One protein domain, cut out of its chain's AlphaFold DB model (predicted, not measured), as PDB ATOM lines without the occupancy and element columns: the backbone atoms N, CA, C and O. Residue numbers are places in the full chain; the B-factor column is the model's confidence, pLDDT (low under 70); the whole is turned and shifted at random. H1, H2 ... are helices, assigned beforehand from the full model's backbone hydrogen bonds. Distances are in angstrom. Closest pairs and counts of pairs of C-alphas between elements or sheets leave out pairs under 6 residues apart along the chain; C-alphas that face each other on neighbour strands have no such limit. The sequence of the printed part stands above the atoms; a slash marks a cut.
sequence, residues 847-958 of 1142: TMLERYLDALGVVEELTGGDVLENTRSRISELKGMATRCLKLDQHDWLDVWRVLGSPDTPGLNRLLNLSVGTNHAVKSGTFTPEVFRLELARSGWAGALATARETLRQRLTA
ATOM      1  N   THR A 847     125.984 134.355 116.537       83.06
ATOM      2  CA  THR A 847     125.191 134.247 115.299       83.06
ATOM      3  C   THR A 847     125.359 132.900 114.582       83.06
ATOM      4  O   THR A 847     124.426 132.415 113.946       83.06
ATOM      5  N   MET A 848     126.543 132.279 114.652       87.69
ATOM      6  CA  MET A 848     126.752 130.930 114.107       87.69
ATOM      7  C   MET A 848     126.196 129.848 115.036       87.69
ATOM      8  O   MET A 848     125.722 128.824 114.555       87.69
ATOM      9  N   LEU A 849     126.208 130.086 116.347       89.88
ATOM     10  CA  LEU A 849     125.678 129.182 117.362       89.88
ATOM     11  C   LEU A 849     124.169 128.971 117.168       89.88
ATOM     12  O   LEU A 849     123.722 127.827 117.120       89.88
ATOM     13  N   GLU A 850     123.409 130.050 116.956       88.06
ATOM     14  CA  GLU A 850     121.983 129.989 116.599       88.06
ATOM     15  C   GLU A 850     121.754 129.183 115.306       88.06
ATOM     16  O   GLU A 850     120.987 128.220 115.304       88.06
ATOM     17  N   ARG A 851     122.503 129.477 114.231       89.88
ATOM     18  CA  ARG A 851     122.418 128.729 112.957       89.88
ATOM     19  C   ARG A 851     122.727 127.239 113.109       89.88
ATOM     20  O   ARG A 851     122.118 126.417 112.427       89.88
ATOM     21  N   TYR A 852     123.660 126.872 113.984       93.00
ATOM     22  CA  TYR A 852     124.002 125.475 114.251       93.00
ATOM     23  C   TYR A 852     122.982 124.764 115.135       93.00
ATOM     24  O   TYR A 852     122.718 123.583 114.912       93.00
ATOM     25  N   LEU A 853     122.351 125.465 116.076       92.25
ATOM     26  CA  LEU A 853     121.189 124.939 116.790       92.25
ATOM     27  C   LEU A 853     120.028 124.656 115.835       92.25
ATOM     28  O   LEU A 853     119.459 123.565 115.892       92.25
ATOM     29  N   ASP A 854     119.744 125.570 114.906       89.56
ATOM     30  CA  ASP A 854     118.731 125.365 113.868       89.56
ATOM     31  C   ASP A 854     119.087 124.191 112.946       89.56
ATOM     32  O   ASP A 854     118.227 123.351 112.659       89.56
ATOM     33  N   ALA A 855     120.346 124.097 112.505       92.31
ATOM     34  CA  ALA A 855     120.846 123.014 111.656       92.31
ATOM     35  C   ALA A 855     120.711 121.637 112.324       92.31
ATOM     36  O   ALA A 855     120.215 120.696 111.709       92.31
ATOM     37  N   LEU A 856     121.101 121.524 113.597       93.31
ATOM     38  CA  LEU A 856     120.971 120.292 114.379       93.31
ATOM     39  C   LEU A 856     119.507 119.987 114.736       93.31
ATOM     40  O   LEU A 856     119.124 118.822 114.815       93.31
ATOM     41  N   GLY A 857     118.668 121.013 114.912       90.06
ATOM     42  CA  GLY A 857     117.234 120.860 115.160       90.06
ATOM     43  C   GLY A 857     116.488 120.151 114.028       90.06
ATOM     44  O   GLY A 857     115.583 119.366 114.302       90.06
ATOM     45  N   VAL A 858     116.929 120.332 112.776       92.62
ATOM     46  CA  VAL A 858     116.272 119.730 111.602       92.62
ATOM     47  C   VAL A 858     116.287 118.195 111.639       92.62
ATOM     48  O   VAL A 858     115.422 117.553 111.055       92.62
ATOM     49  N   VAL A 859     117.239 117.591 112.360       91.56
ATOM     50  CA  VAL A 859     117.361 116.132 112.496       91.56
ATOM     51  C   VAL A 859     116.183 115.539 113.276       91.56
ATOM     52  O   VAL A 859     115.718 114.454 112.935       91.56
ATOM     53  N   GLU A 860     115.668 116.237 114.293       87.38
ATOM     54  CA  GLU A 860     114.496 115.778 115.055       87.38
ATOM     55  C   GLU A 860     113.201 115.948 114.258       87.38
ATOM     56  O   GLU A 860     112.388 115.028 114.226       87.38
ATOM     57  N   GLU A 861     113.043 117.071 113.554       89.69
ATOM     58  CA  GLU A 861     111.885 117.343 112.687       89.69
ATOM     59  C   GLU A 861     111.764 116.287 111.578       89.69
ATOM     60  O   GLU A 861     110.738 115.617 111.457       89.69
ATOM     61  N   LEU A 862     112.861 116.013 110.865       91.00
ATOM     62  CA  LEU A 862     112.937 114.959 109.846       91.00
ATOM     63  C   LEU A 862     112.754 113.543 110.425       91.00
ATOM     64  O   LEU A 862     112.279 112.648 109.727       91.00
ATOM     65  N   THR A 863     113.106 113.328 111.696       89.69
ATOM     66  CA  THR A 863     112.856 112.063 112.411       89.69
ATOM     67  C   THR A 863     111.376 111.888 112.765       89.69
ATOM     68  O   THR A 863     110.872 110.764 112.706       89.69
ATOM     69  N   GLY A 864     110.676 112.980 113.101       84.06
ATOM     70  CA  GLY A 864     109.219 113.018 113.286       84.06
ATOM     71  C   GLY A 864     108.432 112.976 111.972       84.06
ATOM     72  O   GLY A 864     107.306 112.485 111.944       84.06
ATOM     73  N   GLY A 865     109.061 113.411 110.879       82.94
ATOM     74  CA  GLY A 865     108.503 113.457 109.529       82.94
ATOM     75  C   GLY A 865     108.003 114.830 109.084       82.94
ATOM     76  O   GLY A 865     107.408 114.933 108.012       82.94
ATOM     77  N   ASP A 866     108.284 115.874 109.861       82.88
ATOM     78  CA  ASP A 866     107.971 117.254 109.512       82.88
ATOM     79  C   ASP A 866     109.008 117.801 108.518       82.88
ATOM     80  O   ASP A 866     110.211 117.824 108.786       82.88
ATOM     81  N   VAL A 867     108.540 118.260 107.354       84.88
ATOM     82  CA  VAL A 867     109.373 118.890 106.316       84.88
ATOM     83  C   VAL A 867     108.908 120.334 106.124       84.88
ATOM     84  O   VAL A 867     108.000 120.620 105.347       84.88
ATOM     85  N   LEU A 868     109.535 121.256 106.854       84.81
ATOM     86  CA  LEU A 868     109.265 122.698 106.783       84.81
ATOM     87  C   LEU A 868     109.941 123.351 105.562       84.81
ATOM     88  O   LEU A 868     110.953 122.854 105.065       84.81
ATOM     89  N   GLU A 869     109.459 124.516 105.122       77.38
ATOM     90  CA  GLU A 869     110.004 125.238 103.952       77.38
ATOM     91  C   GLU A 869     111.515 125.537 104.057       77.38
ATOM     92  O   GLU A 869     112.242 125.478 103.064       77.38
ATOM     93  N   ASN A 870     112.024 125.798 105.268       86.12
ATOM     94  CA  ASN A 870     113.438 126.111 105.512       86.12
ATOM     95  C   ASN A 870     114.350 124.872 105.686       86.12
ATOM     96  O   ASN A 870     115.573 125.022 105.800       86.12
ATOM     97  N   THR A 871     113.794 123.656 105.660       88.75
ATOM     98  CA  THR A 871     114.494 122.387 105.942       88.75
ATOM     99  C   THR A 871     115.763 122.215 105.109       88.75
ATOM    100  O   THR A 871     116.829 121.901 105.636       88.75
ATOM    101  N   ARG A 872     115.698 122.496 103.801       89.38
ATOM    102  CA  ARG A 872     116.850 122.353 102.891       89.38
ATOM    103  C   ARG A 872     117.997 123.318 103.203       89.38
ATOM    104  O   ARG A 872     119.154 122.967 102.967       89.38
ATOM    105  N   SER A 873     117.698 124.497 103.751       87.81
ATOM    106  CA  SER A 873     118.718 125.441 104.226       87.81
ATOM    107  C   SER A 873     119.434 124.869 105.450       87.81
ATOM    108  O   SER A 873     120.654 124.729 105.457       87.81
ATOM    109  N   ARG A 874     118.666 124.382 106.431       92.56
ATOM    110  CA  ARG A 874     119.181 123.815 107.688       92.56
ATOM    111  C   ARG A 874     119.990 122.526 107.481       92.56
ATOM    112  O   ARG A 874     121.053 122.376 108.076       92.56
ATOM    113  N   ILE A 875     119.583 121.653 106.551       91.88
ATOM    114  CA  ILE A 875     120.408 120.504 106.119       91.88
ATOM    115  C   ILE A 875     121.710 120.975 105.437       91.88
ATOM    116  O   ILE A 875     122.759 120.345 105.587       91.88
ATOM    117  N   SER A 876     121.676 122.084 104.692       89.06
ATOM    118  CA  SER A 876     122.874 122.642 104.044       89.06
ATOM    119  C   SER A 876     123.852 123.257 105.055       89.06
ATOM    120  O   SER A 876     125.062 123.148 104.861       89.06
ATOM    121  N   GLU A 877     123.364 123.803 106.170       92.81
ATOM    122  CA  GLU A 877     124.200 124.205 107.310       92.81
ATOM    123  C   GLU A 877     124.824 122.991 108.021       92.81
ATOM    124  O   GLU A 877     126.022 123.008 108.300       92.81
ATOM    125  N   LEU A 878     124.072 121.898 108.225       92.69
ATOM    126  CA  LEU A 878     124.603 120.646 108.793       92.69
ATOM    127  C   LEU A 878     125.710 120.042 107.904       92.69
ATOM    128  O   LEU A 878     126.788 119.687 108.389       92.69
ATOM    129  N   LYS A 879     125.498 120.037 106.580       92.12
ATOM    130  CA  LYS A 879     126.534 119.743 105.572       92.12
ATOM    131  C   LYS A 879     127.747 120.671 105.741       92.12
ATOM    132  O   LYS A 879     128.891 120.218 105.655       92.12
ATOM    133  N   GLY A 880     127.507 121.961 105.981       89.06
ATOM    134  CA  GLY A 880     128.533 122.976 106.208       89.06
ATOM    135  C   GLY A 880     129.396 122.695 107.441       89.06
ATOM    136  O   GLY A 880     130.618 122.800 107.344       89.06
ATOM    137  N   MET A 881     128.799 122.264 108.558       92.50
ATOM    138  CA  MET A 881     129.529 121.876 109.778       92.50
ATOM    139  C   MET A 881     130.519 120.733 109.507       92.50
ATOM    140  O   MET A 881     131.695 120.841 109.856       92.50
ATOM    141  N   ALA A 882     130.073 119.673 108.821       90.12
ATOM    142  CA  ALA A 882     130.933 118.550 108.441       90.12
ATOM    143  C   ALA A 882     132.044 118.973 107.462       90.12
ATOM    144  O   ALA A 882     133.216 118.661 107.670       90.12
ATOM    145  N   THR A 883     131.687 119.733 106.420       85.94
ATOM    146  CA  THR A 883     132.630 120.201 105.384       85.94
ATOM    147  C   THR A 883     133.747 121.061 105.979       85.94
ATOM    148  O   THR A 883     134.911 120.889 105.629       85.94
ATOM    149  N   ARG A 884     133.405 121.943 106.924       88.50
ATOM    150  CA  ARG A 884     134.337 122.821 107.644       88.50
ATOM    151  C   ARG A 884     135.372 122.045 108.460       88.50
ATOM    152  O   ARG A 884     136.554 122.377 108.430       88.50
ATOM    153  N   CYS A 885     134.942 120.987 109.148       87.31
ATOM    154  CA  CYS A 885     135.840 120.112 109.907       87.31
ATOM    155  C   CYS A 885     136.752 119.271 108.995       87.31
ATOM    156  O   CYS A 885     137.851 118.915 109.401       87.31
ATOM    157  N   LEU A 886     136.317 118.964 107.767       81.00
ATOM    158  CA  LEU A 886     137.129 118.262 106.766       81.00
ATOM    159  C   LEU A 886     138.154 119.184 106.085       81.00
ATOM    160  O   LEU A 886     139.284 118.766 105.844       81.00
ATOM    161  N   LYS A 887     137.770 120.429 105.767       79.69
ATOM    162  CA  LYS A 887     138.617 121.392 105.038       79.69
ATOM    163  C   LYS A 887     139.545 122.225 105.928       79.69
ATOM    164  O   LYS A 887     140.532 122.748 105.420       79.69
ATOM    165  N   LEU A 888     139.256 122.337 107.230       84.44
ATOM    166  CA  LEU A 888     140.009 123.155 108.200       84.44
ATOM    167  C   LEU A 888     140.087 124.649 107.793       84.44
ATOM    168  O   LEU A 888     141.035 125.360 108.123       84.44
ATOM    169  N   ASP A 889     139.081 125.124 107.050       72.50
ATOM    170  CA  ASP A 889     139.113 126.347 106.237       72.50
ATOM    171  C   ASP A 889     138.363 127.548 106.840       72.50
ATOM    172  O   ASP A 889     138.352 128.624 106.245       72.50
ATOM    173  N   GLN A 890     137.782 127.405 108.036       82.31
ATOM    174  CA  GLN A 890     137.085 128.481 108.756       82.31
ATOM    175  C   GLN A 890     137.647 128.690 110.163       82.31
ATOM    176  O   GLN A 890     138.193 127.779 110.777       82.31
ATOM    177  N   HIS A 891     137.476 129.896 110.706       82.62
ATOM    178  CA  HIS A 891     138.107 130.309 111.963       82.62
ATOM    179  C   HIS A 891     137.704 129.519 113.221       82.62
ATOM    180  O   HIS A 891     138.430 129.611 114.208       82.62
ATOM    181  N   ASP A 892     136.583 128.800 113.198       87.12
ATOM    182  CA  ASP A 892     135.941 128.118 114.332       87.12
ATOM    183  C   ASP A 892     135.873 126.587 114.181       87.12
ATOM    184  O   ASP A 892     135.198 125.912 114.964       87.12
ATOM    185  N   TRP A 893     136.561 126.016 113.180       90.12
ATOM    186  CA  TRP A 893     136.440 124.591 112.856       90.12
ATOM    187  C   TRP A 893     136.765 123.674 114.045       90.12
ATOM    188  O   TRP A 893     136.120 122.638 114.186       90.12
ATOM    189  N   LEU A 894     137.705 124.050 114.924       88.19
ATOM    190  CA  LEU A 894     138.109 123.229 116.071       88.19
ATOM    191  C   LEU A 894     137.014 123.166 117.145       88.19
ATOM    192  O   LEU A 894     136.817 122.124 117.767       88.19
ATOM    193  N   ASP A 895     136.288 124.264 117.358       87.62
ATOM    194  CA  ASP A 895     135.181 124.309 118.315       87.62
ATOM    195  C   ASP A 895     133.943 123.584 117.757       87.62
ATOM    196  O   ASP A 895     133.313 122.808 118.474       87.62
ATOM    197  N   VAL A 896     133.668 123.707 116.450       89.69
ATOM    198  CA  VAL A 896     132.649 122.888 115.758       89.69
ATOM    199  C   VAL A 896     132.991 121.394 115.832       89.69
ATOM    200  O   VAL A 896     132.125 120.583 116.154       89.69
ATOM    201  N   TRP A 897     134.251 121.019 115.600       90.56
ATOM    202  CA  TRP A 897     134.717 119.630 115.684       90.56
ATOM    203  C   TRP A 897     134.566 119.051 117.099       90.56
ATOM    204  O   TRP A 897     134.066 117.936 117.258       90.56
ATOM    205  N   ARG A 898     134.897 119.832 118.138       89.69
ATOM    206  CA  ARG A 898     134.667 119.463 119.548       89.69
ATOM    207  C   ARG A 898     133.180 119.308 119.873       89.69
ATOM    208  O   ARG A 898     132.801 118.329 120.506       89.69
ATOM    209  N   VAL A 899     132.333 120.229 119.408       90.94
ATOM    210  CA  VAL A 899     130.867 120.165 119.571       90.94
ATOM    211  C   VAL A 899     130.275 118.916 118.911       90.94
ATOM    212  O   VAL A 899     129.366 118.310 119.472       90.94
ATOM    213  N   LEU A 900     130.816 118.483 117.770       90.25
ATOM    214  CA  LEU A 900     130.435 117.240 117.090       90.25
ATOM    215  C   LEU A 900     130.998 115.960 117.747       90.25
ATOM    216  O   LEU A 900     130.809 114.872 117.205       90.25
ATOM    217  N   GLY A 901     131.670 116.061 118.900       86.19
ATOM    218  CA  GLY A 901     132.199 114.915 119.645       86.19
ATOM    219  C   GLY A 901     133.576 114.430 119.184       86.19
ATOM    220  O   GLY A 901     133.890 113.257 119.373       86.19
ATOM    221  N   SER A 902     134.390 115.304 118.583       87.50
ATOM    222  CA  SER A 902     135.740 114.995 118.084       87.50
ATOM    223  C   SER A 902     135.790 113.840 117.053       87.50
ATOM    224  O   SER A 902     136.565 112.896 117.220       87.50
ATOM    225  N   PRO A 903     134.960 113.875 115.989       84.69
ATOM    226  CA  PRO A 903     134.814 112.784 115.022       84.69
ATOM    227  C   PRO A 903     136.071 112.534 114.175       84.69
ATOM    228  O   PRO A 903     136.823 113.453 113.844       84.69
ATOM    229  N   ASP A 904     136.239 111.287 113.733       82.06
ATOM    230  CA  ASP A 904     137.236 110.896 112.737       82.06
ATOM    231  C   ASP A 904     136.824 111.312 111.307       82.06
ATOM    232  O   ASP A 904     135.655 111.597 111.025       82.06
ATOM    233  N   THR A 905     137.775 111.329 110.365       77.88
ATOM    234  CA  THR A 905     137.501 111.648 108.948       77.88
ATOM    235  C   THR A 905     136.420 110.734 108.335       77.88
ATOM    236  O   THR A 905     135.507 111.256 107.689       77.88
ATOM    237  N   PRO A 906     136.421 109.400 108.566       78.31
ATOM    238  CA  PRO A 906     135.297 108.535 108.197       78.31
ATOM    239  C   PRO A 906     133.949 108.969 108.794       78.31
ATOM    240  O   PRO A 906     132.939 108.947 108.090       78.31
ATOM    241  N   GLY A 907     133.902 109.382 110.063       84.12
ATOM    242  CA  GLY A 907     132.708 109.903 110.728       84.12
ATOM    243  C   GLY A 907     132.175 111.171 110.078       84.12
ATOM    244  O   GLY A 907     130.990 111.226 109.741       84.12
ATOM    245  N   LEU A 908     133.042 112.151 109.827       87.69
ATOM    246  CA  LEU A 908     132.683 113.386 109.123       87.69
ATOM    247  C   LEU A 908     132.149 113.107 107.710       87.69
ATOM    248  O   LEU A 908     131.128 113.675 107.321       87.69
ATOM    249  N   ASN A 909     132.758 112.173 106.974       79.44
ATOM    250  CA  ASN A 909     132.260 111.742 105.664       79.44
ATOM    251  C   ASN A 909     130.887 111.046 105.748       79.44
ATOM    252  O   ASN A 909     130.040 111.265 104.881       79.44
ATOM    253  N   ARG A 910     130.605 110.265 106.805       89.62
ATOM    254  CA  ARG A 910     129.256 109.710 107.048       89.62
ATOM    255  C   ARG A 910     128.213 110.813 107.282       89.62
ATOM    256  O   ARG A 910     127.129 110.727 106.711       89.62
ATOM    257  N   LEU A 911     128.541 111.861 108.046       91.19
ATOM    258  CA  LEU A 911     127.645 113.009 108.274       91.19
ATOM    259  C   LEU A 911     127.408 113.824 106.997       91.19
ATOM    260  O   LEU A 911     126.279 114.232 106.709       91.19
ATOM    261  N   LEU A 912     128.468 114.035 106.212       88.00
ATOM    262  CA  LEU A 912     128.410 114.715 104.921       88.00
ATOM    263  C   LEU A 912     127.484 113.970 103.949       88.00
ATOM    264  O   LEU A 912     126.575 114.579 103.382       88.00
ATOM    265  N   ASN A 913     127.663 112.654 103.811       81.75
ATOM    266  CA  ASN A 913     126.846 111.808 102.940       81.75
ATOM    267  C   ASN A 913     125.375 111.770 103.377       81.75
ATOM    268  O   ASN A 913     124.499 111.951 102.534       81.75
ATOM    269  N   LEU A 914     125.100 111.623 104.681       90.81
ATOM    270  CA  LEU A 914     123.740 111.695 105.232       90.81
ATOM    271  C   LEU A 914     123.072 113.037 104.889       90.81
ATOM    272  O   LEU A 914     121.947 113.066 104.391       90.81
ATOM    273  N   SER A 915     123.782 114.151 105.088       92.00
ATOM    274  CA  SER A 915     123.264 115.498 104.806       92.00
ATOM    275  C   SER A 915     122.997 115.718 103.310       92.00
ATOM    276  O   SER A 915     121.980 116.299 102.931       92.00
ATOM    277  N   VAL A 916     123.886 115.234 102.434       87.00
ATOM    278  CA  VAL A 916     123.729 115.338 100.973       87.00
ATOM    279  C   VAL A 916     122.574 114.469 100.471       87.00
ATOM    280  O   VAL A 916     121.727 114.979  99.735       87.00
ATOM    281  N   GLY A 917     122.495 113.205 100.898       83.44
ATOM    282  CA  GLY A 917     121.405 112.290 100.541       83.44
ATOM    283  C   GLY A 917     120.042 112.817 100.988       83.44
ATOM    284  O   GLY A 917     119.113 112.895 100.186       83.44
ATOM    285  N   THR A 918     119.956 113.313 102.224       90.44
ATOM    286  CA  THR A 918     118.722 113.894 102.776       90.44
ATOM    287  C   THR A 918     118.291 115.156 102.021       90.44
ATOM    288  O   THR A 918     117.129 115.273 101.635       90.44
ATOM    289  N   ASN A 919     119.209 116.091 101.727       90.00
ATOM    290  CA  ASN A 919     118.883 117.291 100.937       90.00
ATOM    291  C   ASN A 919     118.434 116.926  99.511       90.00
ATOM    292  O   ASN A 919     117.527 117.564  98.975       90.00
ATOM    293  N   HIS A 920     119.027 115.888  98.909       84.00
ATOM    294  CA  HIS A 920     118.575 115.376  97.620       84.00
ATOM    295  C   HIS A 920     117.156 114.811  97.715       84.00
ATOM    296  O   HIS A 920     116.300 115.254  96.959       84.00
ATOM    297  N   ALA A 921     116.881 113.913  98.666       85.62
ATOM    298  CA  ALA A 921     115.566 113.296  98.842       85.62
ATOM    299  C   ALA A 921     114.453 114.329  99.100       85.62
ATOM    300  O   ALA A 921     113.366 114.225  98.533       85.62
ATOM    301  N   VAL A 922     114.736 115.371  99.893       87.62
ATOM    302  CA  VAL A 922     113.807 116.495 100.107       87.62
ATOM    303  C   VAL A 922     113.643 117.336  98.830       87.62
ATOM    304  O   VAL A 922     112.535 117.768  98.529       87.62
ATOM    305  N   LYS A 923     114.705 117.546  98.034       83.56
ATOM    306  CA  LYS A 923     114.623 118.252  96.739       83.56
ATOM    307  C   LYS A 923     113.802 117.477  95.698       83.56
ATOM    308  O   LYS A 923     113.081 118.107  94.932       83.56
ATOM    309  N   SER A 924     113.928 116.151  95.641       81.94
ATOM    310  CA  SER A 924     113.218 115.290  94.684       81.94
ATOM    311  C   SER A 924     111.807 114.893  95.126       81.94
ATOM    312  O   SER A 924     111.130 114.190  94.385       81.94
ATOM    313  N   GLY A 925     111.356 115.305  96.318       86.00
ATOM    314  CA  GLY A 925     110.059 114.892  96.870       86.00
ATOM    315  C   GLY A 925     109.990 113.410  97.263       86.00
ATOM    316  O   GLY A 925     108.907 112.890  97.502       86.00
ATOM    317  N   THR A 926     111.135 112.725  97.342       86.06
ATOM    318  CA  THR A 926     111.251 111.286  97.644       86.06
ATOM    319  C   THR A 926     111.662 111.016  99.097       86.06
ATOM    320  O   THR A 926     112.078 109.908  99.435       86.06
ATOM    321  N   PHE A 927     111.620 112.034  99.958       92.31
ATOM    322  CA  PHE A 927     111.954 111.907 101.374       92.31
ATOM    323  C   PHE A 927     110.910 111.060 102.115       92.31
ATOM    324  O   PHE A 927     109.714 111.329 102.024       92.31
ATOM    325  N   THR A 928     111.367 110.081 102.900       89.75
ATOM    326  CA  THR A 928     110.513 109.340 103.838       89.75
ATOM    327  C   THR A 928     111.152 109.300 105.235       89.75
ATOM    328  O   THR A 928     112.355 109.033 105.351       89.75
ATOM    329  N   PRO A 929     110.381 109.509 106.324       90.31
ATOM    330  CA  PRO A 929     110.934 109.547 107.685       90.31
ATOM    331  C   PRO A 929     111.460 108.184 108.165       90.31
ATOM    332  O   PRO A 929     112.244 108.095 109.108       90.31
ATOM    333  N   GLU A 930     111.012 107.091 107.545       88.44
ATOM    334  CA  GLU A 930     111.472 105.726 107.824       88.44
ATOM    335  C   GLU A 930     112.878 105.470 107.276       88.44
ATOM    336  O   GLU A 930     113.748 105.013 108.021       88.44
ATOM    337  N   VAL A 931     113.128 105.833 106.012       84.69
ATOM    338  CA  VAL A 931     114.460 105.724 105.399       84.69
ATOM    339  C   VAL A 931     115.444 106.648 106.110       84.69
ATOM    340  O   VAL A 931     116.521 106.195 106.491       84.69
ATOM    341  N   PHE A 932     115.056 107.894 106.402       93.06
ATOM    342  CA  PHE A 932     115.923 108.824 107.129       93.06
ATOM    343  C   PHE A 932     116.314 108.310 108.522       93.06
ATOM    344  O   PHE A 932     117.491 108.352 108.879       93.06
ATOM    345  N   ARG A 933     115.375 107.739 109.292       91.62
ATOM    346  CA  ARG A 933     115.692 107.104 110.587       91.62
ATOM    347  C   ARG A 933     116.669 105.937 110.443       91.62
ATOM    348  O   ARG A 933     117.573 105.799 111.269       91.62
ATOM    349  N   LEU A 934     116.519 105.114 109.404       85.94
ATOM    350  CA  LEU A 934     117.420 103.994 109.130       85.94
ATOM    351  C   LEU A 934     118.827 104.471 108.731       85.94
ATOM    352  O   LEU A 934     119.817 103.923 109.214       85.94
ATOM    353  N   GLU A 935     118.932 105.495 107.883       84.94
ATOM    354  CA  GLU A 935     120.206 106.090 107.463       84.94
ATOM    355  C   GLU A 935     120.912 106.816 108.615       84.94
ATOM    356  O   GLU A 935     122.104 106.599 108.839       84.94
ATOM    357  N   LEU A 936     120.176 107.595 109.413       91.81
ATOM    358  CA  LEU A 936     120.688 108.254 110.615       91.81
ATOM    359  C   LEU A 936     121.226 107.225 111.623       91.81
ATOM    360  O   LEU A 936     122.335 107.398 112.134       91.81
ATOM    361  N   ALA A 937     120.508 106.119 111.852       86.62
ATOM    362  CA  ALA A 937     120.979 105.023 112.698       86.62
ATOM    363  C   ALA A 937     122.242 104.345 112.130       86.62
ATOM    364  O   ALA A 937     123.220 104.167 112.856       86.62
ATOM    365  N   ARG A 938     122.266 104.028 110.827       82.00
ATOM    366  CA  ARG A 938     123.432 103.435 110.137       82.00
ATOM    367  C   ARG A 938     124.662 104.346 110.132       82.00
ATOM    368  O   ARG A 938     125.782 103.848 110.146       82.00
ATOM    369  N   SER A 939     124.471 105.665 110.116       85.62
ATOM    370  CA  SER A 939     125.568 106.640 110.113       85.62
ATOM    371  C   SER A 939     126.335 106.708 111.445       85.62
ATOM    372  O   SER A 939     127.477 107.171 111.466       85.62
ATOM    373  N   GLY A 940     125.707 106.264 112.544       87.94
ATOM    374  CA  GLY A 940     126.201 106.398 113.920       87.94
ATOM    375  C   GLY A 940     125.948 107.769 114.565       87.94
ATOM    376  O   GLY A 940     126.228 107.945 115.748       87.94
ATOM    377  N   TRP A 941     125.395 108.740 113.831       92.44
ATOM    378  CA  TRP A 941     125.327 110.140 114.268       92.44
ATOM    379  C   TRP A 941     124.145 110.509 115.172       92.44
ATOM    380  O   TRP A 941     124.172 111.582 115.771       92.44
ATOM    381  N   ALA A 942     123.141 109.637 115.331       87.31
ATOM    382  CA  ALA A 942     121.923 109.928 116.102       87.31
ATOM    383  C   ALA A 942     122.203 110.488 117.515       87.31
ATOM    384  O   ALA A 942     121.674 111.534 117.884       87.31
ATOM    385  N   GLY A 943     123.070 109.821 118.287       86.19
ATOM    386  CA  GLY A 943     123.450 110.276 119.629       86.19
ATOM    387  C   GLY A 943     124.369 111.500 119.608       86.19
ATOM    388  O   GLY A 943     124.146 112.446 120.356       86.19
ATOM    389  N   ALA A 944     125.361 111.515 118.713       89.12
ATOM    390  CA  ALA A 944     126.349 112.589 118.629       89.12
ATOM    391  C   ALA A 944     125.721 113.946 118.259       89.12
ATOM    392  O   ALA A 944     126.048 114.954 118.882       89.12
ATOM    393  N   LEU A 945     124.773 113.987 117.313       92.25
ATOM    394  CA  LEU A 945     124.081 115.228 116.938       92.25
ATOM    395  C   LEU A 945     123.136 115.726 118.042       92.25
ATOM    396  O   LEU A 945     123.039 116.934 118.256       92.25
ATOM    397  N   ALA A 946     122.492 114.821 118.788       88.94
ATOM    398  CA  ALA A 946     121.691 115.191 119.955       88.94
ATOM    399  C   ALA A 946     122.565 115.807 121.066       88.94
ATOM    400  O   ALA A 946     122.232 116.867 121.601       88.94
ATOM    401  N   THR A 947     123.722 115.201 121.362       89.81
ATOM    402  CA  THR A 947     124.710 115.736 122.316       89.81
ATOM    403  C   THR A 947     125.286 117.077 121.854       89.81
ATOM    404  O   THR A 947     125.385 118.004 122.659       89.81
ATOM    405  N   ALA A 948     125.604 117.221 120.564       91.94
ATOM    406  CA  ALA A 948     126.048 118.482 119.972       91.94
ATOM    407  C   ALA A 948     124.999 119.591 120.149       91.94
ATOM    408  O   ALA A 948     125.334 120.703 120.567       91.94
ATOM    409  N   ARG A 949     123.716 119.285 119.898       93.00
ATOM    410  CA  ARG A 949     122.622 120.259 120.019       93.00
ATOM    411  C   ARG A 949     122.446 120.722 121.458       93.00
ATOM    412  O   ARG A 949     122.327 121.918 121.696       93.00
ATOM    413  N   GLU A 950     122.465 119.797 122.413       89.25
ATOM    414  CA  GLU A 950     122.344 120.138 123.831       89.25
ATOM    415  C   GLU A 950     123.564 120.933 124.331       89.25
ATOM    416  O   GLU A 950     123.405 121.925 125.038       89.25
ATOM    417  N   THR A 951     124.772 120.596 123.863       90.38
ATOM    418  CA  THR A 951     126.003 121.353 124.159       90.38
ATOM    419  C   THR A 951     125.905 122.802 123.678       90.38
ATOM    420  O   THR A 951     126.214 123.729 124.428       90.38
ATOM    421  N   LEU A 952     125.436 123.035 122.446       90.81
ATOM    422  CA  LEU A 952     125.211 124.396 121.949       90.81
ATOM    423  C   LEU A 952     124.064 125.096 122.691       90.81
ATOM    424  O   LEU A 952     124.163 126.286 122.978       90.81
ATOM    425  N   ARG A 953     123.003 124.372 123.068       89.81
ATOM    426  CA  ARG A 953     121.851 124.937 123.785       89.81
ATOM    427  C   ARG A 953     122.261 125.471 125.154       89.81
ATOM    428  O   ARG A 953     121.830 126.557 125.526       89.81
ATOM    429  N   GLN A 954     123.122 124.742 125.860       88.38
ATOM    430  CA  GLN A 954     123.705 125.158 127.136       88.38
ATOM    431  C   GLN A 954     124.642 126.361 126.974       88.38
ATOM    432  O   GLN A 954     124.600 127.282 127.783       88.38
ATOM    433  N   ARG A 955     125.435 126.414 125.893       89.06
ATOM    434  CA  ARG A 955     126.263 127.592 125.571       89.06
ATOM    435  C   ARG A 955     125.432 128.843 125.246       89.06
ATOM    436  O   ARG A 955     125.890 129.938 125.541       89.06
ATOM    437  N   LEU A 956     124.229 128.699 124.676       83.06
ATOM    438  CA  LEU A 956     123.309 129.822 124.425       83.06
ATOM    439  C   LEU A 956     122.631 130.339 125.708       83.06
ATOM    440  O   LEU A 956     122.280 131.513 125.781       83.06
ATOM    441  N   THR A 957     122.421 129.480 126.712       77.19
ATOM    442  CA  THR A 957     121.762 129.843 127.983       77.19
ATOM    443  C   THR A 957     122.722 130.170 129.129       77.19
ATOM    444  O   THR A 957     122.268 130.644 130.171       77.19
ATOM    445  N   ALA A 958     124.028 129.961 128.955       70.56
ATOM    446  CA  ALA A 958     125.047 130.351 129.923       70.56
ATOM    447  C   ALA A 958     125.162 131.891 130.035       70.56
ATOM    448  O   ALA A 958     125.349 132.563 129.018       70.56
TER     449      ALA A 958
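What this domain is: This is residues 847 to 958 of the 1142 residues of the protein "DNA helicase" of Streptomyces albaduncus (UniProt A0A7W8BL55). H2, H4 and H5 run back and forth side by side as a curved layer, and H1 packs across one side of it, from H2 to the first residues of H5. H6 packs on the side of H1 away from H2, and the short H3 sits by the last part of H2. The printed part has 112 residues with six named helices, in order H1 to H6, and no named strand; the class is all helix, and the helix packing is mostly crossed, with two of seven touching pairs at a shallow tilt. The whole is compact, with a radius of gyration of the C-alphas of 13.2 A, and its rounded outline spans 35 by 31 by 22 A.

Where its parts are: H1, residues 847 to 864, begins at C-alpha 847 (125.191, 134.247, 115.299) and is 26.6 A long from first to last C-alpha. H2, residues 871 to 887, is 24.2 A long. H3 is residues 893 to 899, 9.8 A. H4, residues 905 to 923, is the longest helix by residues and measures 26.8 A. H5, residues 929 to 939, begins at C-alpha 929 (110.934, 109.547, 107.685) and measures 15.1 A. H6, residues 941 to 957, is 24.3 A long and ends at C-alpha 957 (121.762, 129.843, 127.983).

How they stand to each other: H1 and H2 are the hub, touching three helices each. H1, with residues 851 to 858 alone, touches H2 at a steep tilt of 61 degrees, opposite ways; the C-alphas of Ala 855 and Arg 874 are closest, 4.4 A apart. With residues 862 to 864 alone H1 touches H5, closest at C-alphas 863 and 929, 5.7 A. With residues 849 to 857 alone it touches H6 at a steep tilt of 42 degrees, closest at C-alphas 853 and 949, 5.9 A. H2 touches H4 at a shallow tilt of 23 degrees, opposite ways, closest at C-alphas 879 and 912, 5.4 A. With residues 881 to 885 alone H2 touches H3, closest at C-alphas 885 and 893, 5.4 A. H4 and H5 form a helical hairpin at a shallow tilt of 13 degrees, closest at C-alphas 910 and 939, 5.7 A. H3 and H6 only just touch, with 3 pairs of C-alphas within 8 A, the closest being 899 and 948 at 5.1 A. H2 and H6 are apart, as are H1 and H4. In H2, H3, H4 and H5 every O i to N i+4 pair is within hydrogen-bond range; in H1 10 of 14 are, in H6 12 of 13.

The domain as a whole: The C-alphas farthest apart are those of Ser 924 and Ala 958, 40.1 A. The printed part has no cut and no long link; the link from H1 to H2 is short and the other four are tight. The mean pLDDT of the printed part is 87.4, and no printed residue is under 70.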